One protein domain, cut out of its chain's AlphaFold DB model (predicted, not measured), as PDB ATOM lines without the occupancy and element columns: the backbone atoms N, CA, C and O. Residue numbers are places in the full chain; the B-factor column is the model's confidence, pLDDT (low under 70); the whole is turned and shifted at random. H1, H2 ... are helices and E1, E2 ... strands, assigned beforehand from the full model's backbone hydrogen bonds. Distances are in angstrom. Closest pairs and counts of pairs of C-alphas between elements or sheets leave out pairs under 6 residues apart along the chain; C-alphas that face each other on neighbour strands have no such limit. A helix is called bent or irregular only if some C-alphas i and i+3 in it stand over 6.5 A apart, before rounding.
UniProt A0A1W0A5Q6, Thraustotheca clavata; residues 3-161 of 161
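This is residues 3 to 161 of the 161 residues of a protein of Thraustotheca clavata (UniProt A0A1W0A5Q6). What is the main picture? A small parallel sheet of two strands, E1 and E2, is covered on one side by H2 and more loosely on the other by H9, while H1 crosses H2 on the side away from the sheet; the short helices H3 to H6 make a loose arm away from this layered part, with long links between. What is the make-up? The printed part has 159 residues, with nine named helices and two named strands in the order H1 E1 H2 E2 H3 H4 H5 H6 H7 H8 H9, and its class is mostly helix. How compact is it? It is only just compact, close to loose, with a radius of gyration of the C-alphas of 17.7 A and spans of 50 by 36 by 33 A.

Where do the first elements lie? H1 is residues 3 to 21, 27.3 A long, from C-alpha 3 at (256.431, 295.301, 341.704). E1 is residues 27 to 32, 16.0 A; H2 is 34 to 45, 16.5 A; E2 is 50 to 56, 16.9 A. What follows? H3 is residues 70 to 76, H4 78 to 86, H5 91 to 97, H6 99 to 108, H7 121 to 124 and H8 140 to 143. H9 is residues 145 to 160, 21.8 A, ending at C-alpha 160 at (266.307, 289.097, 374.045).

How are the strands paired? E1 and E2 are parallel at 11 degrees, with N 29 and O 52 2.9 A apart, within hydrogen-bond range. E1, H2 and E2 form a strand-helix-strand unit, two parallel neighbour strands with a helix between, and its crossover is right-handed. What is near the sheet? The closest C-alphas of H2 and E2, Gly 36 and Ser 55, are 4.6 A apart; those of E2 and H9, Ala 52 and Ile 159, 7.5 A. H1 touches H2 with residues 7 to 11 alone, about perpendicular at 75 degrees, closest at the C-alphas of Met 11 and Met 42, 6.7 A. And the other helices? H3 and H4 form a helical hairpin, closest at the C-alphas of Val 74 and Leu 80, 5.3 A; H5 is close but not clearly touching to H4 and H6, as H8 is to H9; H7 is apart from the other named elements. How are the helix backbones? Every O i to N i+4 pair is within hydrogen-bond range in H2, H5, H6 and H9, against 13 of 15 in H1, 3 of 5 in H4 and 1 of 3 in H3, where 3 of 4 O i to N i+3 pairs are; H7 and H8 are too short for an O i to N i+4 pair. H4 is only just irregular, with C-alphas 79 and 82 6.9 A apart.

How far does it reach? The two C-alphas farthest apart, Ala 97 and Ser 161, are 52.7 A from each other; residues 88 to 93 and 96 to 101 stand free. Is it continuous? The printed part has no cut; the links E2 to H3, H6 to H7 and H7 to H8 are long. Where is confidence low? The model's pLDDT is under 70 at residues 3 to 10, 12, 62 to 68 and 109 to 115.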
ATOM      1  N   ASN A   3     256.473 295.508 340.247       43.78
ATOM      2  CA  ASN A   3     256.431 295.301 341.704       43.78
ATOM      3  C   ASN A   3     257.741 294.757 342.305       43.78
ATOM      4  O   ASN A   3     257.982 294.921 343.495       43.78
ATOM      5  N   PHE A   4     258.609 294.138 341.498       43.75
ATOM      6  CA  PHE A   4     259.899 293.623 341.973       43.75
ATOM      7  C   PHE A   4     260.953 294.734 342.135       43.75
ATOM      8  O   PHE A   4     261.815 294.641 343.004       43.75
ATOM      9  N   LEU A   5     260.867 295.806 341.337       48.09
ATOM     10  CA  LEU A   5     261.843 296.904 341.334       48.09
ATOM     11  C   LEU A   5     261.698 297.830 342.549       48.09
ATOM     12  O   LEU A   5     262.697 298.220 343.140       48.09
ATOM     13  N   VAL A   6     260.472 298.148 342.972       53.41
ATOM     14  CA  VAL A   6     260.261 299.051 344.120       53.41
ATOM     15  C   VAL A   6     260.714 298.397 345.429       53.41
ATOM     16  O   VAL A   6     261.439 299.009 346.208       53.41
ATOM     17  N   ASN A   7     260.369 297.123 345.640       54.97
ATOM     18  CA  ASN A   7     260.751 296.401 346.858       54.97
ATOM     19  C   ASN A   7     262.268 296.162 346.943       54.97
ATOM     20  O   ASN A   7     262.833 296.167 348.034       54.97
ATOM     21  N   THR A   8     262.946 295.986 345.803       59.25
ATOM     22  CA  THR A   8     264.409 295.843 345.779       59.25
ATOM     23  C   THR A   8     265.128 297.160 346.046       59.25
ATOM     24  O   THR A   8     266.135 297.140 346.749       59.25
ATOM     25  N   LEU A   9     264.600 298.295 345.573       61.00
ATOM     26  CA  LEU A   9     265.178 299.617 345.840       61.00
ATOM     27  C   LEU A   9     265.183 299.950 347.338       61.00
ATOM     28  O   LEU A   9     266.244 300.242 347.881       61.00
ATOM     29  N   PHE A  10     264.054 299.783 348.038       67.88
ATOM     30  CA  PHE A  10     264.008 300.016 349.491       67.88
ATOM     31  C   PHE A  10     264.990 299.123 350.258       67.88
ATOM     32  O   PHE A  10     265.667 299.569 351.181       67.88
ATOM     33  N   MET A  11     265.107 297.856 349.859       71.44
ATOM     34  CA  MET A  11     266.049 296.928 350.482       71.44
ATOM     35  C   MET A  11     267.514 297.299 350.233       71.44
ATOM     36  O   MET A  11     268.356 297.074 351.106       71.44
ATOM     37  N   MET A  12     267.827 297.857 349.062       69.81
ATOM     38  CA  MET A  12     269.167 298.353 348.751       69.81
ATOM     39  C   MET A  12     269.543 299.538 349.639       69.81
ATOM     40  O   MET A  12     270.662 299.559 350.148       69.81
ATOM     41  N   ASP A  13     268.609 300.450 349.910       79.19
ATOM     42  CA  ASP A  13     268.867 301.603 350.775       79.19
ATOM     43  C   ASP A  13     269.262 301.159 352.192       79.19
ATOM     44  O   ASP A  13     270.318 301.544 352.695       79.19
ATOM     45  N   TYR A  14     268.493 300.264 352.822       81.94
ATOM     46  CA  TYR A  14     268.811 299.780 354.175       81.94
ATOM     47  C   TYR A  14     270.097 298.953 354.242       81.94
ATOM     48  O   TYR A  14     270.812 299.015 355.245       81.94
ATOM     49  N   LYS A  15     270.418 298.205 353.180       80.50
ATOM     50  CA  LYS A  15     271.664 297.432 353.090       80.50
ATOM     51  C   LYS A  15     272.903 298.325 353.195       80.50
ATOM     52  O   LYS A  15     273.911 297.862 353.718       80.50
ATOM     53  N   HIS A  16     272.819 299.565 352.716       83.56
ATOM     54  CA  HIS A  16     273.913 300.533 352.771       83.56
ATOM     55  C   HIS A  16     273.822 301.452 353.992       83.56
ATOM     56  O   HIS A  16     274.803 301.623 354.709       83.56
ATOM     57  N   ILE A  17     272.642 302.000 354.295       86.00
ATOM     58  CA  ILE A  17     272.463 302.957 355.398       86.00
ATOM     59  C   ILE A  17     272.874 302.348 356.744       86.00
ATOM     60  O   ILE A  17     273.579 302.999 357.517       86.00
ATOM     61  N   LEU A  18     272.457 301.110 357.031       86.88
ATOM     62  CA  LEU A  18     272.717 300.482 358.326       86.88
ATOM     63  C   LEU A  18     274.224 300.335 358.610       86.88
ATOM     64  O   LEU A  18     274.679 300.931 359.588       86.88
ATOM     65  N   PRO A  19     275.022 299.628 357.787       88.06
ATOM     66  CA  PRO A  19     276.449 299.481 358.050       88.06
ATOM     67  C   PRO A  19     277.252 300.744 357.720       88.06
ATOM     68  O   PRO A  19     278.055 301.175 358.545       88.06
ATOM     69  N   ASP A  20     277.039 301.352 356.551       90.12
ATOM     70  CA  ASP A  20     277.970 302.347 356.005       90.12
ATOM     71  C   ASP A  20     277.760 303.733 356.632       90.12
ATOM     72  O   ASP A  20     278.701 304.514 356.753       90.12
ATOM     73  N   THR A  21     276.524 304.051 357.036       92.31
ATOM     74  CA  THR A  21     276.174 305.371 357.592       92.31
ATOM     75  C   THR A  21     275.985 305.332 359.102       92.31
ATOM     76  O   THR A  21     276.478 306.209 359.809       92.31
ATOM     77  N   LEU A  22     275.257 304.334 359.609       92.25
ATOM     78  CA  LEU A  22     274.875 304.267 361.021       92.25
ATOM     79  C   LEU A  22     275.774 303.347 361.853       92.25
ATOM     80  O   LEU A  22     275.665 303.357 363.078       92.25
ATOM     81  N   ASN A  23     276.662 302.575 361.215       94.06
ATOM     82  CA  ASN A  23     277.501 301.564 361.862       94.06
ATOM     83  C   ASN A  23     276.682 300.556 362.702       94.06
ATOM     84  O   ASN A  23     277.059 300.182 363.814       94.06
ATOM     85  N   ILE A  24     275.528 300.139 362.174       94.69
ATOM     86  CA  ILE A  24     274.617 299.163 362.778       94.69
ATOM     87  C   ILE A  24     274.745 297.837 362.027       94.69
ATOM     88  O   ILE A  24     274.410 297.738 360.847       94.69
ATOM     89  N   ASP A  25     275.197 296.796 362.730       92.31
ATOM     90  CA  ASP A  25     275.393 295.472 362.134       92.31
ATOM     91  C   ASP A  25     274.079 294.696 361.976       92.31
ATOM     92  O   ASP A  25     273.830 294.114 360.919       92.31
ATOM     93  N   LYS A  26     273.228 294.699 363.009       93.44
ATOM     94  CA  LYS A  26     271.957 293.964 363.031       93.44
ATOM     95  C   LYS A  26     270.836 294.781 363.653       93.44
ATOM     96  O   LYS A  26     271.076 295.618 364.520       93.44
ATOM     97  N   VAL A  27     269.607 294.489 363.242       94.00
ATOM     98  CA  VAL A  27     268.392 295.175 363.689       94.00
ATOM     99  C   VAL A  27     267.293 294.185 364.063       94.00
ATOM    100  O   VAL A  27     267.262 293.051 363.587       94.00
ATOM    101  N   ILE A  28     266.361 294.641 364.895       95.44
ATOM    102  CA  ILE A  28     265.023 294.058 364.994       95.44
ATOM    103  C   ILE A  28     264.128 294.917 364.104       95.44
ATOM    104  O   ILE A  28     264.028 296.126 364.320       95.44
ATOM    105  N   ALA A  29     263.535 294.313 363.077       94.31
ATOM    106  CA  ALA A  29     262.673 295.013 362.136       94.31
ATOM    107  C   ALA A  29     261.235 294.990 362.664       94.31
ATOM    108  O   ALA A  29     260.688 293.923 362.936       94.31
ATOM    109  N   VAL A  30     260.643 296.169 362.857       95.19
ATOM    110  CA  VAL A  30     259.244 296.307 363.271       95.19
ATOM    111  C   VAL A  30     258.549 297.241 362.298       95.19
ATOM    112  O   VAL A  30     258.986 298.377 362.107       95.19
ATOM    113  N   GLY A  31     257.471 296.768 361.684       93.44
ATOM    114  CA  GLY A  31     256.768 297.485 360.633       93.44
ATOM    115  C   GLY A  31     255.260 297.551 360.849       93.44
ATOM    116  O   GLY A  31     254.640 296.641 361.390       93.44
ATOM    117  N   HIS A  32     254.654 298.639 360.388       92.75
ATOM    118  CA  HIS A  32     253.204 298.832 360.336       92.75
ATOM    119  C   HIS A  32     252.796 299.186 358.909       92.75
ATOM    120  O   HIS A  32     253.516 299.933 358.245       92.75
ATOM    121  N   ASP A  33     251.676 298.637 358.430       87.56
ATOM    122  CA  ASP A  33     251.178 298.873 357.064       87.56
ATOM    123  C   ASP A  33     252.276 298.537 356.023       87.56
ATOM    124  O   ASP A  33     252.890 297.465 356.095       87.56
ATOM    125  N   TRP A  34     252.590 299.432 355.088       85.69
ATOM    126  CA  TRP A  34     253.696 299.288 354.143       85.69
ATOM    127  C   TRP A  34     255.055 299.101 354.822       85.69
ATOM    128  O   TRP A  34     255.907 298.389 354.294       85.69
ATOM    129  N   GLY A  35     255.255 299.653 356.021       88.44
ATOM    130  CA  GLY A  35     256.441 299.372 356.829       88.44
ATOM    131  C   GLY A  35     256.529 297.903 357.250       88.44
ATOM    132  O   GLY A  35     257.626 297.361 357.338       88.44
ATOM    133  N   GLY A  36     255.392 297.229 357.453       90.19
ATOM    134  CA  GLY A  36     255.322 295.783 357.696       90.19
ATOM    135  C   GLY A  36     255.778 294.976 356.483       90.19
ATOM    136  O   GLY A  36     256.541 294.025 356.622       90.19
ATOM    137  N   LEU A  37     255.402 295.403 355.272       87.06
ATOM    138  CA  LEU A  37     255.901 294.790 354.035       87.06
ATOM    139  C   LEU A  37     257.427 294.920 353.915       87.06
ATOM    140  O   LEU A  37     258.106 293.951 353.583       87.06
ATOM    141  N   VAL A  38     257.965 296.106 354.209       87.12
ATOM    142  CA  VAL A  38     259.418 296.337 354.222       87.12
ATOM    143  C   VAL A  38     260.093 295.446 355.267       87.12
ATOM    144  O   VAL A  38     261.064 294.769 354.939       87.12
ATOM    145  N   SER A  39     259.549 295.380 356.484       91.88
ATOM    146  CA  SER A  39     260.044 294.533 357.578       91.88
ATOM    147  C   SER A  39     260.131 293.053 357.177       91.88
ATOM    148  O   SER A  39     261.193 292.435 357.315       91.88
ATOM    149  N   TRP A  40     259.079 292.508 356.550       91.00
ATOM    150  CA  TRP A  40     259.088 291.150 355.996       91.00
ATOM    151  C   TRP A  40     260.209 290.933 354.978       91.00
ATOM    152  O   TRP A  40     260.929 289.932 355.039       91.00
ATOM    153  N   TYR A  41     260.390 291.867 354.044       88.38
ATOM    154  CA  TYR A  41     261.434 291.751 353.030       88.38
ATOM    155  C   TYR A  41     262.843 291.916 353.594       88.38
ATOM    156  O   TYR A  41     263.765 291.266 353.093       88.38
ATOM    157  N   MET A  42     263.022 292.700 354.659       88.88
ATOM    158  CA  MET A  42     264.293 292.759 355.376       88.88
ATOM    159  C   MET A  42     264.659 291.394 355.947       88.88
ATOM    160  O   MET A  42     265.778 290.926 355.725       88.88
ATOM    161  N   ALA A  43     263.713 290.728 356.612       91.06
ATOM    162  CA  ALA A  43     263.930 289.395 357.162       91.06
ATOM    163  C   ALA A  43     264.209 288.349 356.067       91.06
ATOM    164  O   ALA A  43     265.081 287.498 356.239       91.06
ATOM    165  N   LEU A  44     263.522 288.437 354.922       88.81
ATOM    166  CA  LEU A  44     263.662 287.485 353.818       88.81
ATOM    167  C   LEU A  44     264.976 287.645 353.035       88.81
ATOM    168  O   LEU A  44     265.634 286.654 352.723       88.81
ATOM    169  N   TYR A  45     265.359 288.880 352.695       87.31
ATOM    170  CA  TYR A  45     266.489 289.152 351.796       87.31
ATOM    171  C   TYR A  45     267.787 289.526 352.512       87.31
ATOM    172  O   TYR A  45     268.860 289.423 351.916       87.31
ATOM    173  N   GLN A  46     267.725 289.955 353.774       88.88
ATOM    174  CA  GLN A  46     268.897 290.265 354.600       88.88
ATOM    175  C   GLN A  46     268.854 289.507 355.944       88.88
ATOM    176  O   GLN A  46     269.062 290.116 356.994       88.88
ATOM    177  N   PRO A  47     268.659 288.170 355.956       90.94
ATOM    178  CA  PRO A  47     268.454 287.410 357.196       90.94
ATOM    179  C   PRO A  47     269.645 287.487 358.163       90.94
ATOM    180  O   PRO A  47     269.475 287.428 359.373       90.94
ATOM    181  N   HIS A  48     270.866 287.683 357.655       92.00
ATOM    182  CA  HIS A  48     272.063 287.872 358.485       92.00
ATOM    183  C   HIS A  48     272.079 289.196 359.275       92.00
ATOM    184  O   HIS A  48     272.842 289.326 360.234       92.00
ATOM    185  N   ARG A  49     271.247 290.167 358.874       91.00
ATOM    186  CA  ARG A  49     271.121 291.505 359.470       91.00
ATOM    187  C   ARG A  49     269.886 291.645 360.358       91.00
ATOM    188  O   ARG A  49     269.815 292.599 361.125       91.00
ATOM    189  N   VAL A  50     268.917 290.736 360.269       93.94
ATOM    190  CA  VAL A  50     267.650 290.834 361.004       93.94
ATOM    191  C   VAL A  50     267.610 289.783 362.106       93.94
ATOM    192  O   VAL A  50     267.598 288.588 361.836       93.94
ATOM    193  N   LEU A  51     267.599 290.236 363.360       94.88
ATOM    194  CA  LEU A  51     267.520 289.369 364.542       94.88
ATOM    195  C   LEU A  51     266.108 288.824 364.754       94.88
ATOM    196  O   LEU A  51     265.935 287.669 365.131       94.88
ATOM    197  N   ALA A  52     265.112 289.676 364.529       95.56
ATOM    198  CA  ALA A  52     263.702 289.346 364.638       95.56
ATOM    199  C   ALA A  52     262.872 290.319 363.791       95.56
ATOM    200  O   ALA A  52     263.316 291.432 363.499       95.56
ATOM    201  N   GLU A  53     261.670 289.887 363.424       95.38
ATOM    202  CA  GLU A  53     260.712 290.615 362.592       95.38
ATOM    203  C   GLU A  53     259.370 290.684 363.334       95.38
ATOM    204  O   GLU A  53     258.948 289.691 363.936       95.38
ATOM    205  N   ALA A  54     258.728 291.852 363.316       95.56
ATOM    206  CA  ALA A  54     257.335 292.001 363.710       95.56
ATOM    207  C   ALA A  54     256.578 292.927 362.748       95.56
ATOM    208  O   ALA A  54     256.954 294.084 362.555       95.56
ATOM    209  N   SER A  55     255.440 292.458 362.241       94.06
ATOM    210  CA  SER A  55     254.534 293.250 361.405       94.06
ATOM    211  C   SER A  55     253.174 293.464 362.073       94.06
ATOM    212  O   SER A  55     252.566 292.539 362.618       94.06
ATOM    213  N   SER A  56     252.667 294.695 361.992       91.12
ATOM    214  CA  SER A  56     251.302 295.071 362.358       91.12
ATOM    215  C   SER A  56     250.483 295.408 361.111       91.12
ATOM    216  O   SER A  56     250.959 296.104 360.213       91.12
ATOM    217  N   CYS A  57     249.237 294.927 361.064       83.00
ATOM    218  CA  CYS A  57     248.261 295.086 359.970       83.00
ATOM    219  C   CYS A  57     248.585 294.342 358.657       83.00
ATOM    220  O   CYS A  57     247.653 293.895 357.986       83.00
ATOM    221  N   THR A  58     249.861 294.147 358.313       87.56
ATOM    222  CA  THR A  58     250.275 293.584 357.015       87.56
ATOM    223  C   THR A  58     250.745 292.128 357.139       87.56
ATOM    224  O   THR A  58     251.784 291.873 357.762       87.56
ATOM    225  N   PRO A  59     250.022 291.150 356.560       87.62
ATOM    226  CA  PRO A  59     250.457 289.755 356.541       87.62
ATOM    227  C   PRO A  59     251.674 289.557 355.629       87.62
ATOM    228  O   PRO A  59     251.952 290.371 354.747       87.62
ATOM    229  N   TYR A  60     252.361 288.428 355.803       87.50
ATOM    230  CA  TYR A  60     253.315 287.951 354.808       87.50
ATOM    231  C   TYR A  60     252.574 287.213 353.687       87.50
ATOM    232  O   TYR A  60     251.779 286.312 353.957       87.50
ATOM    233  N   TRP A  61     252.882 287.550 352.434       75.62
ATOM    234  CA  TRP A  61     252.396 286.835 351.253       75.62
ATOM    235  C   TRP A  61     253.565 286.143 350.548       75.62
ATOM    236  O   TRP A  61     254.508 286.805 350.121       75.62
ATOM    237  N   ASN A  62     253.497 284.816 350.383       67.94
ATOM    238  CA  ASN A  62     254.532 284.060 349.661       67.94
ATOM    239  C   ASN A  62     254.497 284.293 348.143       67.94
ATOM    240  O   ASN A  62     255.518 284.153 347.474       67.94
ATOM    241  N   THR A  63     253.332 284.645 347.599       61.56
ATOM    242  CA  THR A  63     253.109 284.909 346.180       61.56
ATOM    243  C   THR A  63     251.989 285.930 346.024       61.56
ATOM    244  O   THR A  63     250.875 285.739 346.505       61.56
ATOM    245  N   LEU A  64     252.274 287.029 345.325       57.09
ATOM    246  CA  LEU A  64     251.220 287.803 344.678       57.09
ATOM    247  C   LEU A  64     250.978 287.122 343.325       57.09
ATOM    248  O   LEU A  64     251.954 286.922 342.597       57.09
ATOM    249  N   PRO A  65     249.738 286.751 342.959       52.28
ATOM    250  CA  PRO A  65     249.471 286.206 341.633       52.28
ATOM    251  C   PRO A  65     250.004 287.175 340.572       52.28
ATOM    252  O   PRO A  65     249.705 288.373 340.637       52.28
ATOM    253  N   GLU A  66     250.804 286.704 339.613       50.56
ATOM    254  CA  GLU A  66     251.285 287.570 338.532       50.56
ATOM    255  C   GLU A  66     250.097 288.270 337.855       50.56
ATOM    256  O   GLU A  66     249.096 287.643 337.511       50.56
ATOM    257  N   ASN A  67     250.202 289.590 337.674       54.41
ATOM    258  CA  ASN A  67     249.171 290.447 337.068       54.41
ATOM    259  C   ASN A  67     247.878 290.628 337.881       54.41
ATOM    260  O   ASN A  67     246.851 291.033 337.329       54.41
ATOM    261  N   SER A  68     247.909 290.385 339.189       66.19
ATOM    262  CA  SER A  68     246.789 290.739 340.056       66.19
ATOM    263  C   SER A  68     246.646 292.267 340.136       66.19
ATOM    264  O   SER A  68     247.435 292.974 340.760       66.19
ATOM    265  N   LYS A  69     245.654 292.798 339.412       77.12
ATOM    266  CA  LYS A  69     245.321 294.224 339.432       77.12
ATOM    267  C   LYS A  69     244.697 294.604 340.775       77.12
ATOM    268  O   LYS A  69     244.027 293.773 341.396       77.12
ATOM    269  N   LEU A  70     244.872 295.855 341.203       79.06
ATOM    270  CA  LEU A  70     244.317 296.361 342.463       79.06
ATOM    271  C   LEU A  70     242.797 296.133 342.542       79.06
ATOM    272  O   LEU A  70     242.289 295.712 343.574       79.06
ATOM    273  N   GLU A  71     242.082 296.280 341.427       83.50
ATOM    274  CA  GLU A  71     240.646 296.010 341.309       83.50
ATOM    275  C   GLU A  71     240.276 294.569 341.679       83.50
ATOM    276  O   GLU A  71     239.214 294.328 342.254       83.50
ATOM    277  N   SER A  72     241.136 293.599 341.362       81.50
ATOM    278  CA  SER A  72     240.932 292.200 341.743       81.50
ATOM    279  C   SER A  72     241.159 291.996 343.238       81.50
ATOM    280  O   SER A  72     240.391 291.276 343.873       81.50
ATOM    281  N   PHE A  73     242.157 292.667 343.816       76.62
ATOM    282  CA  PHE A  73     242.404 292.623 345.257       76.62
ATOM    283  C   PHE A  73     241.268 293.249 346.057       76.62
ATOM    284  O   PHE A  73     240.858 292.657 347.046       76.62
ATOM    285  N   VAL A  74     240.698 294.376 345.619       80.44
ATOM    286  CA  VAL A  74     239.580 295.027 346.327       80.44
ATOM    287  C   VAL A  74     238.346 294.122 346.420       80.44
ATOM    288  O   VAL A  74     237.622 294.176 347.412       80.44
ATOM    289  N   LYS A  75     238.117 293.241 345.437       80.00
ATOM    290  CA  LYS A  75     237.010 292.265 345.489       80.00
ATOM    291  C   LYS A  75     237.173 291.240 346.610       80.00
ATOM    292  O   LYS A  75     236.177 290.772 347.148       80.00
ATOM    293  N   ILE A  76     238.413 290.881 346.934       74.94
ATOM    294  CA  ILE A  76     238.745 289.887 347.963       74.94
ATOM    295  C   ILE A  76     238.939 290.578 349.318       74.94
ATOM    296  O   ILE A  76     238.485 290.090 350.351       74.94
ATOM    297  N   TYR A  77     239.569 291.751 349.304       76.44
ATOM    298  CA  TYR A  77     239.921 292.556 350.465       76.44
ATOM    299  C   TYR A  77     239.376 293.981 350.296       76.44
ATOM    300  O   TYR A  77     240.115 294.893 349.911       76.44
ATOM    301  N   PRO A  78     238.088 294.213 350.624       76.81
ATOM    302  CA  PRO A  78     237.445 295.520 350.472       76.81
ATOM    303  C   PRO A  78     238.139 296.660 351.223       76.81
ATOM    304  O   PRO A  78     237.979 297.820 350.859       76.81
ATOM    305  N   ILE A  79     238.952 296.344 352.237       74.50
ATOM    306  CA  ILE A  79     239.770 297.320 352.971       74.50
ATOM    307  C   ILE A  79     240.726 298.105 352.051       74.50
ATOM    308  O   ILE A  79     241.043 299.257 352.328       74.50
ATOM    309  N   LEU A  80     241.123 297.528 350.910       78.06
ATOM    310  CA  LEU A  80     241.984 298.178 349.918       78.06
ATOM    311  C   LEU A  80     241.215 299.112 348.963       78.06
ATOM    312  O   LEU A  80     241.829 299.757 348.114       78.06
ATOM    313  N   ALA A  81     239.887 299.233 349.089       81.25
ATOM    314  CA  ALA A  81     239.077 300.115 348.243       81.25
ATOM    315  C   ALA A  81     239.533 301.578 348.309       81.25
ATOM    316  O   ALA A  81     239.480 302.281 347.303       81.25
ATOM    317  N   CYS A  82     240.031 302.016 349.469       79.69
ATOM    318  CA  CYS A  82     240.618 303.345 349.624       79.69
ATOM    319  C   CYS A  82     241.805 303.543 348.666       79.69
ATOM    320  O   CYS A  82     241.855 304.533 347.945       79.69
ATOM    321  N   GLN A  83     242.711 302.566 348.564       81.31
ATOM    322  CA  GLN A  83     243.848 302.647 347.641       81.31
ATOM    323  C   GLN A  83     243.388 302.699 346.180       81.31
ATOM    324  O   GLN A  83     243.926 303.478 345.398       81.31
ATOM    325  N   LEU A  84     242.360 301.922 345.814       85.19
ATOM    326  CA  LEU A  84     241.799 301.954 344.460       85.19
ATOM    327  C   LEU A  84     241.116 303.286 344.138       85.19
ATOM    328  O   LEU A  84     241.111 303.728 342.992       85.19
ATOM    329  N   TYR A  85     240.529 303.931 345.139       85.25
ATOM    330  CA  TYR A  85     239.966 305.259 344.970       85.25
ATOM    331  C   TYR A  85     241.060 306.305 344.731       85.25
ATOM    332  O   TYR A  85     240.935 307.121 343.825       85.25
ATOM    333  N   LEU A  86     242.155 306.247 345.497       86.12
ATOM    334  CA  LEU A  86     243.239 307.233 345.447       86.12
ATOM    335  C   LEU A  86     244.013 307.260 344.119       86.12
ATOM    336  O   LEU A  86     244.681 308.251 343.842       86.12
ATOM    337  N   VAL A  87     243.920 306.214 343.293       87.12
ATOM    338  CA  VAL A  87     244.543 306.188 341.956       87.12
ATOM    339  C   VAL A  87     243.673 306.810 340.855       87.12
ATOM    340  O   VAL A  87     244.092 306.844 339.702       87.12
ATOM    341  N   GLN A  88     242.462 307.278 341.174       87.94
ATOM    342  CA  GLN A  88     241.576 307.931 340.205       87.94
ATOM    343  C   GLN A  88     241.945 309.409 340.027       87.94
ATOM    344  O   GLN A  88     242.215 310.101 341.006       87.94
ATOM    345  N   ASP A  89     241.845 309.927 338.799       92.75
ATOM    346  CA  ASP A  89     242.205 311.320 338.467       92.75
ATOM    347  C   ASP A  89     241.459 312.363 339.318       92.75
ATOM    348  O   ASP A  89     241.997 313.406 339.687       92.75
ATOM    349  N   GLN A  90     240.206 312.069 339.673       91.31
ATOM    350  CA  GLN A  90     239.348 312.948 340.472       91.31
ATOM    351  C   GLN A  90     239.582 312.861 341.988       91.31
ATOM    352  O   GLN A  90     238.987 313.640 342.734       91.31
ATOM    353  N   ALA A  91     240.405 311.921 342.468       89.56
ATOM    354  CA  ALA A  91     240.524 311.630 343.895       89.56
ATOM    355  C   ALA A  91     240.965 312.857 344.698       89.56
ATOM    356  O   ALA A  91     240.343 313.174 345.709       89.56
ATOM    357  N   ALA A  92     241.975 313.587 344.213       90.00
ATOM    358  CA  ALA A  92     242.482 314.789 344.873       90.00
ATOM    359  C   ALA A  92     241.404 315.879 345.001       90.00
ATOM    360  O   ALA A  92     241.170 316.396 346.087       90.00
ATOM    361  N   GLN A  93     240.670 316.152 343.917       93.12
ATOM    362  CA  GLN A  93     239.619 317.178 343.899       93.12
ATOM    363  C   GLN A  93     238.482 316.853 344.874       93.12
ATOM    364  O   GLN A  93     237.979 317.729 345.579       93.12
ATOM    365  N   VAL A  94     238.072 315.584 344.935       90.25
ATOM    366  CA  VAL A  94     237.047 315.142 345.888       90.25
ATOM    367  C   VAL A  94     237.572 315.204 347.319       90.25
ATOM    368  O   VAL A  94     236.801 315.558 348.216       90.25
ATOM    369  N   PHE A  95     238.857 314.900 347.529       89.44
ATOM    370  CA  PHE A  95     239.509 315.008 348.829       89.44
ATOM    371  C   PHE A  95     239.473 316.440 349.351       89.44
ATOM    372  O   PHE A  95     238.965 316.675 350.448       89.44
ATOM    373  N   ASP A  96     239.903 317.396 348.531       91.12
ATOM    374  CA  ASP A  96     239.919 318.818 348.879       91.12
ATOM    375  C   ASP A  96     238.512 319.339 349.196       91.12
ATOM    376  O   ASP A  96     238.304 320.044 350.184       91.12
ATOM    377  N   ALA A  97     237.511 318.928 348.414       94.38
ATOM    378  CA  ALA A  97     236.125 319.339 348.619       94.38
ATOM    379  C   ALA A  97     235.450 318.694 349.848       94.38
ATOM    380  O   ALA A  97     234.429 319.198 350.317       94.38
ATOM    381  N   ASN A  98     235.967 317.571 350.365       91.44
ATOM    382  CA  ASN A  98     235.307 316.767 351.408       91.44
ATOM    383  C   ASN A  98     236.234 316.378 352.566       91.44
ATOM    384  O   ASN A  98     235.987 315.374 353.241       91.44
ATOM    385  N   ILE A  99     237.271 317.178 352.814       89.69
ATOM    386  CA  ILE A  99     238.387 316.841 353.703       89.69
ATOM    387  C   ILE A  99     237.940 316.299 355.070       89.69
ATOM    388  O   ILE A  99     238.354 315.214 355.469       89.69
ATOM    389  N   GLU A 100     237.005 316.971 355.753       90.19
ATOM    390  CA  GLU A 100     236.521 316.538 357.071       90.19
ATOM    391  C   GLU A 100     235.828 315.168 357.017       90.19
ATOM    392  O   GLU A 100     236.087 314.297 357.848       90.19
ATOM    393  N   LYS A 101     234.954 314.953 356.027       86.38
ATOM    394  CA  LYS A 101     234.208 313.695 355.882       86.38
ATOM    395  C   LYS A 101     235.150 312.536 355.589       86.38
ATOM    396  O   LYS A 101     234.958 311.447 356.126       86.38
ATOM    397  N   ILE A 102     236.168 312.772 354.766       85.19
ATOM    398  CA  ILE A 102     237.135 311.740 354.402       85.19
ATOM    399  C   ILE A 102     238.039 311.406 355.583       85.19
ATOM    400  O   ILE A 102     238.214 310.228 355.875       85.19
ATOM    401  N   PHE A 103     238.530 312.392 356.336       84.38
ATOM    402  CA  PHE A 103     239.296 312.104 357.550       84.38
ATOM    403  C   PHE A 103     238.466 311.354 358.595       84.38
ATOM    404  O   PHE A 103     238.952 310.386 359.176       84.38
ATOM    405  N   ARG A 104     237.192 311.721 358.788       83.62
ATOM    406  CA  ARG A 104     236.282 310.949 359.649       83.62
ATOM    407  C   ARG A 104     236.154 309.506 359.175       83.62
ATOM    408  O   ARG A 104     236.233 308.605 359.999       83.62
ATOM    409  N   LEU A 105     235.998 309.278 357.870       78.50
ATOM    410  CA  LEU A 105     235.932 307.933 357.299       78.50
ATOM    411  C   LEU A 105     237.224 307.151 357.589       78.50
ATOM    412  O   LEU A 105     237.156 306.080 358.183       78.50
ATOM    413  N   VAL A 106     238.385 307.714 357.243       77.12
ATOM    414  CA  VAL A 106     239.707 307.085 357.401       77.12
ATOM    415  C   VAL A 106     239.968 306.672 358.852       77.12
ATOM    416  O   VAL A 106     240.377 305.540 359.092       77.12
ATOM    417  N   TYR A 107     239.666 307.536 359.822       75.94
ATOM    418  CA  TYR A 107     239.921 307.267 361.245       75.94
ATOM    419  C   TYR A 107     238.786 306.536 361.978       75.94
ATOM    420  O   TYR A 107     238.922 306.217 363.153       75.94
ATOM    421  N   SER A 108     237.651 306.269 361.329       73.31
ATOM    422  CA  SER A 108     236.525 305.562 361.967       73.31
ATOM    423  C   SER A 108     236.541 304.047 361.749       73.31
ATOM    424  O   SER A 108     235.785 303.322 362.400       73.31
ATOM    425  N   PHE A 109     237.398 303.544 360.856       69.06
ATOM    426  CA  PHE A 109     237.459 302.124 360.520       69.06
ATOM    427  C   PHE A 109     238.160 301.300 361.601       69.06
ATOM    428  O   PHE A 109     239.385 301.214 361.646       69.06
ATOM    429  N   LYS A 110     237.377 300.599 362.422       66.94
ATOM    430  CA  LYS A 110     237.887 299.569 363.336       66.94
ATOM    431  C   LYS A 110     237.837 298.190 362.694       66.94
ATOM    432  O   LYS A 110     236.829 297.806 362.098       66.94
ATOM    433  N   CYS A 111     238.921 297.427 362.821       60.25
ATOM    434  CA  CYS A 111     238.958 296.049 362.356       60.25
ATOM    435  C   CYS A 111     238.419 295.142 363.471       60.25
ATOM    436  O   CYS A 111     239.113 294.835 364.431       60.25
ATOM    437  N   ILE A 112     237.151 294.737 363.360       54.84
ATOM    438  CA  ILE A 112     236.440 293.998 364.424       54.84
ATOM    439  C   ILE A 112     236.809 292.498 364.441       54.84
ATOM    440  O   ILE A 112     236.542 291.793 365.408       54.84
ATOM    441  N   LYS A 113     237.436 291.970 363.380       57.00
ATOM    442  CA  LYS A 113     237.842 290.557 363.296       57.00
ATOM    443  C   LYS A 113     239.282 290.434 362.827       57.00
ATOM    444  O   LYS A 113     239.702 291.180 361.948       57.00
ATOM    445  N   SER A 114     240.000 289.444 363.364       57.56
ATOM    446  CA  SER A 114     241.317 289.058 362.845       57.56
ATOM    447  C   SER A 114     241.231 288.848 361.323       57.56
ATOM    448  O   SER A 114     240.359 288.092 360.876       57.56
ATOM    449  N   PRO A 115     242.066 289.520 360.509       64.12
ATOM    450  CA  PRO A 115     241.917 289.470 359.064       64.12
ATOM    451  C   PRO A 115     242.157 288.044 358.541       64.12
ATOM    452  O   PRO A 115     243.200 287.457 358.854       64.12
ATOM    453  N   PRO A 116     241.274 287.507 357.671       71.38
ATOM    454  CA  PRO A 116     241.488 286.209 357.020       71.38
ATOM    455  C   PRO A 116     242.798 286.173 356.220       71.38
ATOM    456  O   PRO A 116     243.350 285.107 355.988       71.38
ATOM    457  N   MET A 117     243.340 287.344 355.866       78.56
ATOM    458  CA  MET A 117     244.590 287.500 355.118       78.56
ATOM    459  C   MET A 117     245.821 286.939 355.827       78.56
ATOM    460  O   MET A 117     246.836 286.715 355.182       78.56
ATOM    461  N   THR A 118     245.759 286.765 357.147       84.50
ATOM    462  CA  THR A 118     246.884 286.219 357.906       84.50
ATOM    463  C   THR A 118     246.801 284.696 358.040       84.50
ATOM    464  O   THR A 118     247.734 284.105 358.563       84.50
ATOM    465  N   GLN A 119     245.711 284.034 357.636       84.25
ATOM    466  CA  GLN A 119     245.550 282.582 357.805       84.25
ATOM    467  C   GLN A 119     246.585 281.801 356.976       84.25
ATOM    468  O   GLN A 119     246.863 282.164 355.837       84.25
ATOM    469  N   GLY A 120     247.160 280.739 357.554       86.38
ATOM    470  CA  GLY A 120     248.133 279.863 356.884       86.38
ATOM    471  C   GLY A 120     249.589 280.346 356.920       86.38
ATOM    472  O   GLY A 120     250.475 279.640 356.449       86.38
ATOM    473  N   MET A 121     249.884 281.516 357.500       89.50
ATOM    474  CA  MET A 121     251.268 282.011 357.572       89.50
ATOM    475  C   MET A 121     252.203 281.103 358.395       89.50
ATOM    476  O   MET A 121     253.397 281.077 358.118       89.50
ATOM    477  N   GLU A 122     251.697 280.344 359.372       90.69
ATOM    478  CA  GLU A 122     252.486 279.388 360.168       90.69
ATOM    479  C   GLU A 122     253.082 278.265 359.316       90.69
ATOM    480  O   GLU A 122     254.146 277.751 359.645       90.69
ATOM    481  N   GLU A 123     252.429 277.908 358.206       89.81
ATOM    482  CA  GLU A 123     252.938 276.902 357.266       89.81
ATOM    483  C   GLU A 123     254.204 277.393 356.548       89.81
ATOM    484  O   GLU A 123     255.035 276.599 356.113       89.81
ATOM    485  N   LEU A 124     254.360 278.715 356.440       88.62
ATOM    486  CA  LEU A 124     255.475 279.379 355.770       88.62
ATOM    487  C   LEU A 124     256.542 279.867 356.755       88.62
ATOM    488  O   LEU A 124     257.712 279.975 356.393       88.62
ATOM    489  N   ILE A 125     256.138 280.193 357.984       92.00
ATOM    490  CA  ILE A 125     256.975 280.807 359.013       92.00
ATOM    491  C   ILE A 125     256.878 279.941 360.281       92.00
ATOM    492  O   ILE A 125     256.041 280.208 361.146       92.00
ATOM    493  N   PRO A 126     257.747 278.923 360.435       88.94
ATOM    494  CA  PRO A 126     257.639 277.936 361.517       88.94
ATOM    495  C   PRO A 126     257.685 278.524 362.934       88.94
ATOM    496  O   PRO A 126     257.111 277.963 363.860       88.94
ATOM    497  N   ASN A 127     258.359 279.665 363.104       91.69
ATOM    498  CA  ASN A 127     258.530 280.335 364.396       91.69
ATOM    499  C   ASN A 127     257.585 281.540 364.573       91.69
ATOM    500  O   ASN A 127     257.850 282.415 365.401       91.69
ATOM    501  N   LEU A 128     256.509 281.625 363.781       92.94
ATOM    502  CA  LEU A 128     255.555 282.730 363.847       92.94
ATOM    503  C   LEU A 128     254.834 282.752 365.198       92.94
ATOM    504  O   LEU A 128     254.211 281.779 365.615       92.94
ATOM    505  N   LYS A 129     254.859 283.913 365.852       92.44
ATOM    506  CA  LYS A 129     254.010 284.218 367.007       92.44
ATOM    507  C   LYS A 129     252.938 285.213 366.587       92.44
ATOM    508  O   LYS A 129     253.194 286.096 365.773       92.44
ATOM    509  N   ARG A 130     251.742 285.093 367.167       90.31
ATOM    510  CA  ARG A 130     250.615 285.989 366.889       90.31
ATOM    511  C   ARG A 130     250.094 286.640 368.148       90.31
ATOM    512  O   ARG A 130     250.010 286.014 369.199       90.31
ATOM    513  N   CYS A 131     249.654 287.878 367.989       89.69
ATOM    514  CA  CYS A 131     248.844 288.575 368.964       89.69
ATOM    515  C   CYS A 131     247.692 289.262 368.230       89.69
ATOM    516  O   CYS A 131     247.898 289.873 367.181       89.69
ATOM    517  N   HIS A 132     246.485 289.146 368.775       87.69
ATOM    518  CA  HIS A 132     245.330 289.902 368.317       87.69
ATOM    519  C   HIS A 132     244.976 290.937 369.382       87.69
ATOM    520  O   HIS A 132     244.875 290.601 370.560       87.69
ATOM    521  N   ILE A 133     244.795 292.187 368.960       86.94
ATOM    522  CA  ILE A 133     244.328 293.266 369.826       86.94
ATOM    523  C   ILE A 133     242.891 293.574 369.420       86.94
ATOM    524  O   ILE A 133     242.645 294.050 368.313       86.94
ATOM    525  N   GLU A 134     241.955 293.286 370.321       83.81
ATOM    526  CA  GLU A 134     240.535 293.556 370.101       83.81
ATOM    527  C   GLU A 134     240.259 295.061 369.992       83.81
ATOM    528  O   GLU A 134     240.900 295.883 370.666       83.81
ATOM    529  N   GLU A 135     239.271 295.406 369.160       80.88
ATOM    530  CA  GLU A 135     238.815 296.782 368.913       80.88
ATOM    531  C   GLU A 135     239.902 297.719 368.355       80.88
ATOM    532  O   GLU A 135     239.791 298.944 368.454       80.88
ATOM    533  N   ALA A 136     240.955 297.152 367.759       82.00
ATOM    534  CA  ALA A 136     242.007 297.903 367.093       82.00
ATOM    535  C   ALA A 136     241.582 298.327 365.677       82.00
ATOM    536  O   ALA A 136     241.078 297.528 364.882       82.00
ATOM    537  N   SER A 137     241.813 299.592 365.329       82.25
ATOM    538  CA  SER A 137     241.791 300.035 363.934       82.25
ATOM    539  C   SER A 137     243.117 299.743 363.230       82.25
ATOM    540  O   SER A 137     244.084 299.255 363.824       82.25
ATOM    541  N   HIS A 138     243.181 300.128 361.954       84.50
ATOM    542  CA  HIS A 138     244.439 300.235 361.215       84.50
ATOM    543  C   HIS A 138     245.469 301.133 361.919       84.50
ATOM    544  O   HIS A 138     246.666 300.899 361.807       84.50
ATOM    545  N   TYR A 139     245.020 302.129 362.689       87.00
ATOM    546  CA  TYR A 139     245.852 303.100 363.405       87.00
ATOM    547  C   TYR A 139     246.057 302.748 364.888       87.00
ATOM    548  O   TYR A 139     246.311 303.633 365.704       87.00
ATOM    549  N   LEU A 140     246.006 301.456 365.239       87.38
ATOM    550  CA  LEU A 140     246.292 300.889 366.569       87.38
ATOM    551  C   LEU A 140     247.411 301.606 367.340       87.38
ATOM    552  O   LEU A 140     247.256 301.890 368.526       87.38
ATOM    553  N   LEU A 141     248.542 301.871 366.678       89.94
ATOM    554  CA  LEU A 141     249.720 302.467 367.317       89.94
ATOM    555  C   LEU A 141     249.434 303.863 367.892       89.94
ATOM    556  O   LEU A 141     250.050 304.256 368.878       89.94
ATOM    557  N   TRP A 142     248.481 304.581 367.299       88.62
ATOM    558  CA  TRP A 142     248.044 305.911 367.717       88.62
ATOM    559  C   TRP A 142     246.832 305.862 368.642       88.62
ATOM    560  O   TRP A 142     246.772 306.595 369.624       88.62
ATOM    561  N   GLU A 143     245.861 305.000 368.345       88.75
ATOM    562  CA  GLU A 143     244.604 304.929 369.097       88.75
ATOM    563  C   GLU A 143     244.726 304.181 370.424       88.75
ATOM    564  O   GLU A 143     243.948 304.399 371.350       88.75
ATOM    565  N   SER A 144     245.648 303.229 370.512       90.56
ATOM    566  CA  SER A 144     245.850 302.393 371.694       90.56
ATOM    567  C   SER A 144     247.337 302.076 371.888       90.56
ATOM    568  O   SER A 144     247.719 300.898 371.911       90.56
ATOM    569  N   PRO A 145     248.183 303.111 372.068       93.50
ATOM    570  CA  PRO A 145     249.625 302.945 372.205       93.50
ATOM    571  C   PRO A 145     249.981 302.023 373.373       93.50
ATOM    572  O   PRO A 145     250.882 301.205 373.242       93.50
ATOM    573  N   ASP A 146     249.245 302.065 374.486       95.44
ATOM    574  CA  ASP A 146     249.519 301.207 375.645       95.44
ATOM    575  C   ASP A 146     249.322 299.720 375.341       95.44
ATOM    576  O   ASP A 146     250.147 298.892 375.739       95.44
ATOM    577  N   LYS A 147     248.272 299.369 374.588       93.56
ATOM    578  CA  LYS A 147     248.029 297.984 374.159       93.56
ATOM    579  C   LYS A 147     249.130 297.520 373.206       93.56
ATOM    580  O   LYS A 147     249.714 296.461 373.423       93.56
ATOM    581  N   ALA A 148     249.452 298.334 372.198       93.19
ATOM    582  CA  ALA A 148     250.509 298.033 371.233       93.19
ATOM    583  C   ALA A 148     251.877 297.874 371.916       93.19
ATOM    584  O   ALA A 148     252.558 296.865 371.735       93.19
ATOM    585  N   ASN A 149     252.244 298.828 372.772       95.44
ATOM    586  CA  ASN A 149     253.499 298.823 373.515       95.44
ATOM    587  C   ASN A 149     253.593 297.630 374.461       95.44
ATOM    588  O   ASN A 149     254.673 297.068 374.609       95.44
ATOM    589  N   SER A 150     252.493 297.228 375.100       95.75
ATOM    590  CA  SER A 150     252.487 296.061 375.987       95.75
ATOM    591  C   SER A 150     252.809 294.779 375.223       95.75
ATOM    592  O   SER A 150     253.672 294.017 375.653       95.75
ATOM    593  N   VAL A 151     252.188 294.580 374.057       94.38
ATOM    594  CA  VAL A 151     252.447 293.422 373.187       94.38
ATOM    595  C   VAL A 151     253.884 293.432 372.672       94.38
ATOM    596  O   VAL A 151     254.590 292.433 372.806       94.38
ATOM    597  N   LEU A 152     254.350 294.568 372.142       94.06
ATOM    598  CA  LEU A 152     255.712 294.695 371.621       94.06
ATOM    599  C   LEU A 152     256.762 294.484 372.715       94.06
ATOM    600  O   LEU A 152     257.731 293.771 372.481       94.06
ATOM    601  N   LYS A 153     256.564 295.030 373.922       95.31
ATOM    602  CA  LYS A 153     257.471 294.816 375.063       95.31
ATOM    603  C   LYS A 153     257.521 293.351 375.478       95.31
ATOM    604  O   LYS A 153     258.608 292.822 375.682       95.31
ATOM    605  N   GLN A 154     256.368 292.691 375.595       95.12
ATOM    606  CA  GLN A 154     256.313 291.269 375.944       95.12
ATOM    607  C   GLN A 154     257.029 290.406 374.907       95.12
ATOM    608  O   GLN A 154     257.799 289.524 375.274       95.12
ATOM    609  N   TRP A 155     256.809 290.676 373.621       95.06
ATOM    610  CA  TRP A 155     257.501 289.979 372.544       95.06
ATOM    611  C   TRP A 155     259.007 290.258 372.553       95.06
ATOM    612  O   TRP A 155     259.791 289.316 372.477       95.06
ATOM    613  N   PHE A 156     259.413 291.518 372.731       94.50
ATOM    614  CA  PHE A 156     260.818 291.921 372.795       94.50
ATOM    615  C   PHE A 156     261.566 291.179 373.910       94.50
ATOM    616  O   PHE A 156     262.619 290.602 373.669       94.50
ATOM    617  N   LEU A 157     260.972 291.099 375.105       94.06
ATOM    618  CA  LEU A 157     261.552 290.361 376.228       94.06
ATOM    619  C   LEU A 157     261.775 288.875 375.916       94.06
ATOM    620  O   LEU A 157     262.740 288.312 376.407       94.06
ATOM    621  N   GLN A 158     260.922 288.251 375.098       91.19
ATOM    622  CA  GLN A 158     261.051 286.835 374.730       91.19
ATOM    623  C   GLN A 158     262.155 286.559 373.705       91.19
ATOM    624  O   GLN A 158     262.562 285.408 373.568       91.19
ATOM    625  N   ILE A 159     262.567 287.560 372.923       90.88
ATOM    626  CA  ILE A 159     263.598 287.398 371.884       90.88
ATOM    627  C   ILE A 159     264.979 287.872 372.346       90.88
ATOM    628  O   ILE A 159     265.971 287.572 371.689       90.88
ATOM    629  N   THR A 160     265.048 288.616 373.454       85.19
ATOM    630  CA  THR A 160     266.307 289.097 374.045       85.19
ATOM    631  C   THR A 160     266.706 288.385 375.337       85.19
ATOM    632  O   THR A 160     267.774 288.684 375.869       85.19
ATOM    633  N   SER A 161     265.849 287.515 375.876       71.88
ATOM    634  CA  SER A 161     266.147 286.641 377.021       71.88
ATOM    635  C   SER A 161     266.926 285.406 376.592       71.88
ATOM    636  O   SER A 161     267.907 285.070 377.284       71.88
TER     637      SER A 161